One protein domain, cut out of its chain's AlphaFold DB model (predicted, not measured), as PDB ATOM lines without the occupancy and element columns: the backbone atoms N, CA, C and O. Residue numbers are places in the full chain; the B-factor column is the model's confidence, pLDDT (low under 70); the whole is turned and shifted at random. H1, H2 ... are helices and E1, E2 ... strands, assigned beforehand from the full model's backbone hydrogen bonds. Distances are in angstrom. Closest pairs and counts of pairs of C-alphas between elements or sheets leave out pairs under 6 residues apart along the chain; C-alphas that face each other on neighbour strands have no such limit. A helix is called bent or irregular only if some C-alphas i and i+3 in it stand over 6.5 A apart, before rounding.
ATOM      1  N   ARG A 208     -27.920  -3.275 -32.884       85.00
ATOM      2  CA  ARG A 208     -27.171  -2.641 -31.803       85.00
ATOM      3  C   ARG A 208     -26.031  -3.527 -31.339       85.00
ATOM      4  O   ARG A 208     -26.109  -4.755 -31.400       85.00
ATOM      5  N   VAL A 209     -24.977  -2.907 -30.832       89.88
ATOM      6  CA  VAL A 209     -24.009  -3.621 -29.996       89.88
ATOM      7  C   VAL A 209     -24.673  -3.966 -28.661       89.88
ATOM      8  O   VAL A 209     -25.216  -3.091 -27.991       89.88
ATOM      9  N   SER A 210     -24.622  -5.241 -28.288       90.00
ATOM     10  CA  SER A 210     -25.198  -5.786 -27.060       90.00
ATOM     11  C   SER A 210     -24.128  -6.517 -26.252       90.00
ATOM     12  O   SER A 210     -23.204  -7.117 -26.816       90.00
ATOM     13  N   TYR A 211     -24.245  -6.432 -24.930       92.31
ATOM     14  CA  TYR A 211     -23.373  -7.101 -23.975       92.31
ATOM     15  C   TYR A 211     -24.072  -8.337 -23.416       92.31
ATOM     16  O   TYR A 211     -25.221  -8.277 -22.991       92.31
ATOM     17  N   ASP A 212     -23.364  -9.459 -23.415       91.88
ATOM     18  CA  ASP A 212     -23.870 -10.727 -22.912       91.88
ATOM     19  C   ASP A 212     -23.843 -10.763 -21.377       91.88
ATOM     20  O   ASP A 212     -22.862 -11.184 -20.757       91.88
ATOM     21  N   GLU A 213     -24.934 -10.304 -20.762       89.50
ATOM     22  CA  GLU A 213     -25.085 -10.274 -19.303       89.50
ATOM     23  C   GLU A 213     -25.027 -11.673 -18.668       89.50
ATOM     24  O   GLU A 213     -24.548 -11.808 -17.538       89.50
ATOM     25  N   SER A 214     -25.425 -12.719 -19.405       90.56
ATOM     26  CA  SER A 214     -25.423 -14.105 -18.914       90.56
ATOM     27  C   SER A 214     -24.019 -14.643 -18.631       90.56
ATOM     28  O   SER A 214     -23.851 -15.506 -17.776       90.56
ATOM     29  N   ARG A 215     -23.004 -14.099 -19.316       90.94
ATOM     30  CA  ARG A 215     -21.582 -14.439 -19.145       90.94
ATOM     31  C   ARG A 215     -20.797 -13.296 -18.505       90.94
ATOM     32  O   ARG A 215     -19.611 -13.104 -18.777       90.94
ATOM     33  N   SER A 216     -21.465 -12.485 -17.684       89.06
ATOM     34  CA  SER A 216     -20.849 -11.312 -17.058       89.06
ATOM     35  C   SER A 216     -19.684 -11.652 -16.119       89.06
ATOM     36  O   SER A 216     -18.775 -10.835 -15.961       89.06
ATOM     37  N   ASP A 217     -19.665 -12.867 -15.572       89.25
ATOM     38  CA  ASP A 217     -18.577 -13.466 -14.797       89.25
ATOM     39  C   ASP A 217     -17.280 -13.628 -15.608       89.25
ATOM     40  O   ASP A 217     -16.180 -13.492 -15.071       89.25
ATOM     41  N   ALA A 218     -17.382 -13.838 -16.923       88.88
ATOM     42  CA  ALA A 218     -16.225 -13.949 -17.803       88.88
ATOM     43  C   ALA A 218     -15.555 -12.592 -18.105       88.88
ATOM     44  O   ALA A 218     -14.483 -12.563 -18.716       88.88
ATOM     45  N   CYS A 219     -16.151 -11.464 -17.699       90.69
ATOM     46  CA  CYS A 219     -15.602 -10.129 -17.932       90.69
ATOM     47  C   CYS A 219     -14.484  -9.786 -16.937       90.69
ATOM     48  O   CYS A 219     -14.717  -9.555 -15.753       90.69
ATOM     49  N   THR A 220     -13.259  -9.621 -17.437       88.38
ATOM     50  CA  THR A 220     -12.076  -9.280 -16.621       88.38
ATOM     51  C   THR A 220     -11.954  -7.792 -16.261       88.38
ATOM     52  O   THR A 220     -10.927  -7.372 -15.737       88.38
ATOM     53  N   LYS A 221     -12.974  -6.965 -16.553       90.88
ATOM     54  CA  LYS A 221     -13.010  -5.510 -16.268       90.88
ATOM     55  C   LYS A 221     -11.771  -4.733 -16.759       90.88
ATOM     56  O   LYS A 221     -11.352  -3.746 -16.165       90.88
ATOM     57  N   CYS A 222     -11.199  -5.149 -17.886       91.06
ATOM     58  CA  CYS A 222      -9.945  -4.618 -18.433       91.06
ATOM     59  C   CYS A 222     -10.043  -3.226 -19.094       91.06
ATOM     60  O   CYS A 222      -9.020  -2.657 -19.467       91.06
ATOM     61  N   ASN A 223     -11.255  -2.698 -19.309       90.81
ATOM     62  CA  ASN A 223     -11.543  -1.439 -20.018       90.81
ATOM     63  C   ASN A 223     -11.062  -1.335 -21.483       90.81
ATOM     64  O   ASN A 223     -11.140  -0.257 -22.071       90.81
ATOM     65  N   TYR A 224     -10.641  -2.432 -22.123       90.81
ATOM     66  CA  TYR A 224     -10.193  -2.404 -23.525       90.81
ATOM     67  C   TYR A 224     -11.298  -1.965 -24.495       90.81
ATOM     68  O   TYR A 224     -11.047  -1.143 -25.372       90.81
ATOM     69  N   CYS A 225     -12.527  -2.463 -24.318       92.69
ATOM     70  CA  CYS A 225     -13.655  -2.111 -25.184       92.69
ATOM     71  C   CYS A 225     -14.015  -0.616 -25.102       92.69
ATOM     72  O   CYS A 225     -14.275   0.006 -26.131       92.69
ATOM     73  N   ALA A 226     -13.968  -0.029 -23.904       92.69
ATOM     74  CA  ALA A 226     -14.202   1.395 -23.684       92.69
ATOM     75  C   ALA A 226     -13.085   2.251 -24.294       92.69
ATOM     76  O   ALA A 226     -13.365   3.215 -24.995       92.69
ATOM     77  N   ALA A 227     -11.822   1.847 -24.125       90.06
ATOM     78  CA  ALA A 227     -10.682   2.543 -24.723       90.06
ATOM     79  C   ALA A 227     -10.667   2.482 -26.263       90.06
ATOM     80  O   ALA A 227     -10.126   3.378 -26.903       90.06
ATOM     81  N   SER A 228     -11.240   1.433 -26.863       91.19
ATOM     82  CA  SER A 228     -11.394   1.311 -28.321       91.19
ATOM     83  C   SER A 228     -12.610   2.055 -28.886       91.19
ATOM     84  O   SER A 228     -12.763   2.143 -30.102       91.19
ATOM     85  N   CYS A 229     -13.509   2.546 -28.029       91.56
ATOM     86  CA  CYS A 229     -14.743   3.176 -28.472       91.56
ATOM     87  C   CYS A 229     -14.478   4.582 -29.021       91.56
ATOM     88  O   CYS A 229     -14.008   5.459 -28.305       91.56
ATOM     89  N   ILE A 230     -14.841   4.822 -30.282       87.81
ATOM     90  CA  ILE A 230     -14.610   6.114 -30.952       87.81
ATOM     91  C   ILE A 230     -15.509   7.253 -30.443       87.81
ATOM     92  O   ILE A 230     -15.210   8.417 -30.692       87.81
ATOM     93  N   THR A 231     -16.604   6.926 -29.749       87.12
ATOM     94  CA  THR A 231     -17.555   7.898 -29.182       87.12
ATOM     95  C   THR A 231     -17.444   8.024 -27.662       87.12
ATOM     96  O   THR A 231     -18.338   8.592 -27.047       87.12
ATOM     97  N   ASP A 232     -16.381   7.484 -27.053       87.38
ATOM     98  CA  ASP A 232     -16.090   7.599 -25.615       87.38
ATOM     99  C   ASP A 232     -17.203   7.073 -24.670       87.38
ATOM    100  O   ASP A 232     -17.317   7.517 -23.529       87.38
ATOM    101  N   ILE A 233     -18.013   6.101 -25.115       90.38
ATOM    102  CA  ILE A 233     -19.032   5.436 -24.276       90.38
ATOM    103  C   ILE A 233     -18.513   4.119 -23.684       90.38
ATOM    104  O   ILE A 233     -17.537   3.548 -24.171       90.38
ATOM    105  N   GLN A 234     -19.205   3.593 -22.669       91.88
ATOM    106  CA  GLN A 234     -18.907   2.293 -22.061       91.88
ATOM    107  C   GLN A 234     -19.715   1.166 -22.747       91.88
ATOM    108  O   GLN A 234     -20.902   1.008 -22.451       91.88
ATOM    109  N   PRO A 235     -19.111   0.303 -23.595       92.38
ATOM    110  CA  PRO A 235     -19.872  -0.656 -24.407       92.38
ATOM    111  C   PRO A 235     -20.568  -1.766 -23.610       92.38
ATOM    112  O   PRO A 235     -21.446  -2.443 -24.128       92.38
ATOM    113  N   THR A 236     -20.181  -1.970 -22.349       90.50
ATOM    114  CA  THR A 236     -20.800  -2.955 -21.448       90.50
ATOM    115  C   THR A 236     -22.070  -2.436 -20.768       90.50
ATOM    116  O   THR A 236     -22.678  -3.173 -20.003       90.50
ATOM    117  N   ARG A 237     -22.423  -1.156 -20.945       88.19
ATOM    118  CA  ARG A 237     -23.581  -0.503 -20.307       88.19
ATOM    119  C   ARG A 237     -24.261   0.472 -21.274       88.19
ATOM    120  O   ARG A 237     -24.531   1.609 -20.909       88.19
ATOM    121  N   ILE A 238     -24.474   0.038 -22.516       86.94
ATOM    122  CA  ILE A 238     -25.086   0.878 -23.551       86.94
ATOM    123  C   ILE A 238     -26.566   1.096 -23.229       86.94
ATOM    124  O   ILE A 238     -27.337   0.153 -23.063       86.94
ATOM    125  N   THR A 239     -26.959   2.357 -23.194       81.81
ATOM    126  CA  THR A 239     -28.327   2.840 -23.046       81.81
ATOM    127  C   THR A 239     -28.852   3.390 -24.372       81.81
ATOM    128  O   THR A 239     -28.107   3.651 -25.316       81.81
ATOM    129  N   VAL A 240     -30.167   3.599 -24.462       73.94
ATOM    130  CA  VAL A 240     -30.799   4.183 -25.661       73.94
ATOM    131  C   VAL A 240     -30.378   5.632 -25.928       73.94
ATOM    132  O   VAL A 240     -30.457   6.080 -27.069       73.94
ATOM    133  N   THR A 241     -29.915   6.352 -24.902       73.88
ATOM    134  CA  THR A 241     -29.437   7.738 -25.009       73.88
ATOM    135  C   THR A 241     -27.981   7.842 -25.448       73.88
ATOM    136  O   THR A 241     -27.531   8.934 -25.794       73.88
ATOM    137  N   ASP A 242     -27.244   6.727 -25.449       83.50
ATOM    138  CA  ASP A 242     -25.832   6.726 -25.801       83.50
ATOM    139  C   ASP A 242     -25.600   6.938 -27.292       83.50
ATOM    140  O   ASP A 242     -26.365   6.536 -28.172       83.50
ATOM    141  N   THR A 243     -24.450   7.528 -27.582       84.62
ATOM    142  CA  THR A 243     -24.083   8.008 -28.910       84.62
ATOM    143  C   THR A 243     -23.438   6.928 -29.792       84.62
ATOM    144  O   THR A 243     -22.768   7.257 -30.776       84.62
ATOM    145  N   CYS A 244     -23.657   5.645 -29.465       88.75
ATOM    146  CA  CYS A 244     -23.112   4.487 -30.177       88.75
ATOM    147  C   CYS A 244     -23.485   4.518 -31.666       88.75
ATOM    148  O   CYS A 244     -24.664   4.615 -32.007       88.75
ATOM    149  N   VAL A 245     -22.474   4.370 -32.528       88.88
ATOM    150  CA  VAL A 245     -22.602   4.337 -33.999       88.88
ATOM    151  C   VAL A 245     -22.468   2.926 -34.593       88.88
ATOM    152  O   VAL A 245     -22.174   2.774 -35.776       88.88
ATOM    153  N   ASP A 246     -22.588   1.887 -33.756       90.06
ATOM    154  CA  ASP A 246     -22.575   0.473 -34.159       90.06
ATOM    155  C   ASP A 246     -21.379   0.102 -35.082       90.06
ATOM    156  O   ASP A 246     -21.486  -0.659 -36.044       90.06
ATOM    157  N   CYS A 247     -20.194   0.660 -34.784       92.38
ATOM    158  CA  CYS A 247     -18.976   0.503 -35.596       92.38
ATOM    159  C   CYS A 247     -18.206  -0.812 -35.370       92.38
ATOM    160  O   CYS A 247     -17.345  -1.156 -36.180       92.38
ATOM    161  N   GLY A 248     -18.476  -1.518 -34.268       92.88
ATOM    162  CA  GLY A 248     -17.897  -2.832 -33.964       92.88
ATOM    163  C   GLY A 248     -16.478  -2.859 -33.373       92.88
ATOM    164  O   GLY A 248     -16.005  -3.949 -33.072       92.88
ATOM    165  N   GLU A 249     -15.801  -1.724 -33.133       92.94
ATOM    166  CA  GLU A 249     -14.440  -1.744 -32.537       92.94
ATOM    167  C   GLU A 249     -14.383  -2.418 -31.174       92.94
ATOM    168  O   GLU A 249     -13.453  -3.158 -30.861       92.94
ATOM    169  N   CYS A 250     -15.394  -2.163 -30.349       94.00
ATOM    170  CA  CYS A 250     -15.477  -2.738 -29.019       94.00
ATOM    171  C   CYS A 250     -15.630  -4.265 -29.062       94.00
ATOM    172  O   CYS A 250     -15.109  -4.941 -28.173       94.00
ATOM    173  N   ILE A 251     -16.290  -4.801 -30.098       94.00
ATOM    174  CA  ILE A 251     -16.423  -6.242 -30.340       94.00
ATOM    175  C   ILE A 251     -15.056  -6.816 -30.707       94.00
ATOM    176  O   ILE A 251     -14.574  -7.702 -30.008       94.00
ATOM    177  N   ASP A 252     -14.381  -6.240 -31.709       93.25
ATOM    178  CA  ASP A 252     -13.033  -6.659 -32.122       93.25
ATOM    179  C   ASP A 252     -12.038  -6.616 -30.945       93.25
ATOM    180  O   ASP A 252     -11.235  -7.532 -30.755       93.25
ATOM    181  N   ALA A 253     -12.082  -5.561 -30.125       92.31
ATOM    182  CA  ALA A 253     -11.218  -5.410 -28.956       92.31
ATOM    183  C   ALA A 253     -11.503  -6.466 -27.875       92.31
ATOM    184  O   ALA A 253     -10.566  -7.017 -27.292       92.31
ATOM    185  N   CYS A 254     -12.779  -6.763 -27.610       92.56
ATOM    186  CA  CYS A 254     -13.189  -7.785 -26.648       92.56
ATOM    187  C   CYS A 254     -12.815  -9.192 -27.140       92.56
ATOM    188  O   CYS A 254     -12.195  -9.955 -26.397       92.56
ATOM    189  N   ASP A 255     -13.089  -9.505 -28.407       92.38
ATOM    190  CA  ASP A 255     -12.748 -10.786 -29.026       92.38
ATOM    191  C   ASP A 255     -11.242 -11.052 -28.988       92.38
ATOM    192  O   ASP A 255     -10.822 -12.153 -28.639       92.38
ATOM    193  N   ARG A 256     -10.401 -10.048 -29.274       90.38
ATOM    194  CA  ARG A 256      -8.933 -10.195 -29.202       90.38
ATOM    195  C   ARG A 256      -8.432 -10.541 -27.802       90.38
ATOM    196  O   ARG A 256      -7.428 -11.241 -27.677       90.38
ATOM    197  N   LEU A 257      -9.097 -10.047 -26.758       89.56
ATOM    198  CA  LEU A 257      -8.738 -10.371 -25.381       89.56
ATOM    199  C   LEU A 257      -9.140 -11.809 -25.036       89.56
ATOM    200  O   LEU A 257      -8.312 -12.571 -24.543       89.56
ATOM    201  N   HIS A 258     -10.384 -12.185 -25.341       88.88
ATOM    202  CA  HIS A 258     -10.916 -13.514 -25.036       88.88
ATOM    203  C   HIS A 258     -10.318 -14.623 -25.916       88.88
ATOM    204  O   HIS A 258     -10.193 -15.762 -25.459       88.88
ATOM    205  N   ALA A 259      -9.840 -14.286 -27.119       88.19
ATOM    206  CA  ALA A 259      -9.127 -15.201 -28.008       88.19
ATOM    207  C   ALA A 259      -7.906 -15.847 -27.342       88.19
ATOM    208  O   ALA A 259      -7.634 -17.019 -27.590       88.19
ATOM    209  N   LYS A 260      -7.212 -15.129 -26.448       84.31
ATOM    210  CA  LYS A 260      -6.070 -15.671 -25.691       84.31
ATOM    211  C   LYS A 260      -6.467 -16.778 -24.713       84.31
ATOM    212  O   LYS A 260      -5.651 -17.631 -24.396       84.31
ATOM    213  N   SER A 261      -7.709 -16.753 -24.242       85.31
ATOM    214  CA  SER A 261      -8.267 -17.723 -23.297       85.31
ATOM    215  C   SER A 261      -9.158 -18.766 -23.981       85.31
ATOM    216  O   SER A 261      -9.852 -19.507 -23.292       85.31
ATOM    217  N   GLY A 262      -9.195 -18.800 -25.320       84.00
ATOM    218  CA  GLY A 262     -10.020 -19.737 -26.093       84.00
ATOM    219  C   GLY A 262     -11.534 -19.526 -25.963       84.00
ATOM    220  O   GLY A 262     -12.302 -20.403 -26.350       84.00
ATOM    221  N   LYS A 263     -11.979 -18.383 -25.423       85.50
ATOM    222  CA  LYS A 263     -13.399 -18.033 -25.253       85.50
ATOM    223  C   LYS A 263     -13.811 -17.001 -26.306       85.50
ATOM    224  O   LYS A 263     -12.982 -16.226 -26.771       85.50
ATOM    225  N   SER A 264     -15.091 -16.958 -26.673       86.75
ATOM    226  CA  SER A 264     -15.608 -15.855 -27.494       86.75
ATOM    227  C   SER A 264     -15.683 -14.563 -26.673       86.75
ATOM    228  O   SER A 264     -15.776 -14.621 -25.443       86.75
ATOM    229  N   GLY A 265     -15.711 -13.408 -27.338       90.12
ATOM    230  CA  GLY A 265     -16.029 -12.150 -26.680       90.12
ATOM    231  C   GLY A 265     -17.448 -12.114 -26.107       90.12
ATOM    232  O   GLY A 265     -18.298 -12.985 -26.350       90.12
ATOM    233  N   LEU A 266     -17.667 -11.071 -25.310       93.25
ATOM    234  CA  LEU A 266     -18.908 -10.779 -24.587       93.25
ATOM    235  C   LEU A 266     -19.777  -9.737 -25.294       93.25
ATOM    236  O   LEU A 266     -20.925  -9.531 -24.914       93.25
ATOM    237  N   LEU A 267     -19.225  -9.053 -26.296       93.56
ATOM    238  CA  LEU A 267     -19.933  -8.060 -27.092       93.56
ATOM    239  C   LEU A 267     -20.261  -8.663 -28.452       93.56
ATOM    240  O   LEU A 267     -19.401  -9.272 -29.083       93.56
ATOM    241  N   LYS A 268     -21.493  -8.472 -28.913       91.69
ATOM    242  CA  LYS A 268     -21.950  -8.932 -30.228       91.69
ATOM    243  C   LYS A 268     -22.924  -7.932 -30.830       91.69
ATOM    244  O   LYS A 268     -23.520  -7.128 -30.116       91.69
ATOM    245  N   PHE A 269     -23.096  -7.993 -32.144       90.38
ATOM    246  CA  PHE A 269     -24.239  -7.347 -32.771       90.38
ATOM    247  C   PHE A 269     -25.493  -8.178 -32.513       90.38
ATOM    248  O   PHE A 269     -25.481  -9.397 -32.668       90.38
ATOM    249  N   GLU A 270     -26.563  -7.503 -32.126       86.94
ATOM    250  CA  GLU A 270     -27.866  -8.094 -31.869       86.94
ATOM    251  C   GLU A 270     -28.939  -7.229 -32.529       86.94
ATOM    252  O   GLU A 270     -28.859  -5.998 -32.524       86.94
ATOM    253  N   ILE A 271     -29.927  -7.883 -33.126       81.25
ATOM    254  CA  ILE A 271     -31.136  -7.249 -33.647       81.25
ATOM    255  C   ILE A 271     -32.214  -7.535 -32.605       81.25
ATOM    256  O   ILE A 271     -32.378  -8.687 -32.212       81.25
ATOM    257  N   GLY A 272     -32.888  -6.498 -32.107       69.25
ATOM    258  CA  GLY A 272     -33.946  -6.686 -31.111       69.25
ATOM    259  C   GLY A 272     -35.124  -7.480 -31.686       69.25
ATOM    260  O   GLY A 272     -35.507  -7.267 -32.837       69.25
TER     261      GLY A 272
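AT A GLANCE: This is residues 208 to 272 of the 391 residues of the protein "4Fe-4S binding protein" of Burkholderiales bacterium (UniProt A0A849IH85). A short two-stranded ribbon, made by the first and last elements E1 and E2, has the longest helix, H3, packed near the beginning of E2, while the short helix H2 packs on H3. A long looping stretch with no named element, residues 228 to 248, joins H2 to H3, and the irregular H1 lies off from the other helices. The printed part has 65 residues, with three named helices and two named strands in the order E1, H1, H2, H3, E2; the sheet, order E1 - E2, is antiparallel. The class is mixed, helices and strands, with under half of the residues in named elements. The whole is compact, with a radius of gyration of the C-alphas of 11.0 A, and rounded, spanning 32 by 24 by 17 A.

IN THESE COORDINATES: E1, residues 208 to 211, begins at C-alpha 208 at (-27.171, -2.641, -31.803) and is 9.8 A long. H1, residues 213 to 218, is 9.7 A long and irregular: C-alphas 214 and 217 are 8.0 A apart. H2, residues 224 to 227, measures 5.1 A. H3, residues 249 to 259, runs 15.2 A from C-alpha 249 at (-14.440, -1.744, -32.537). E2, residues 267 to 271, is 13.0 A long and ends at C-alpha 271 at (-31.136, -7.249, -33.647).

HOW THE PARTS SIT: E1 and E2 are antiparallel neighbours, with 134 degrees between their directions. The C-alphas of Val 209 and Phe 269 face each other at 4.7 A. N 210 and O 268, at 2.8 A, and N 208 and O 270, at 2.9 A, are within hydrogen-bond range. H3 comes near E2 with 5 pairs of C-alphas within 8 A, the closest those of Ile 251 and Leu 267, 5.1 A. E1 and H3 are only just apart, with their closest C-alphas 8.0 A from each other. H2 and H3 touch, the closest C-alphas being those of Cys 225 and Cys 250, 4.3 A. H1 touches no helix and is apart from E2. In H3 every O i to N i+4 pair is within hydrogen-bond range; in H1 0 of 2 are, beside 2 of 3 O i to N i+3 pairs, and H2 is too short for an O i to N i+4 pair.

THE WHOLE: The two C-alphas farthest apart are those of Thr 241 and Gly 262, 33.7 A, while the first and last printed C-alphas are 7.9 A apart. The printed part has no cut. The link from H2 to H3, 21 residues, is long; E1 to H1 and H1 to H2 are tight links, and H3 to E2 is a short one. The mean pLDDT of the printed part is 88.8, and the one residue under 70 is Gly 272.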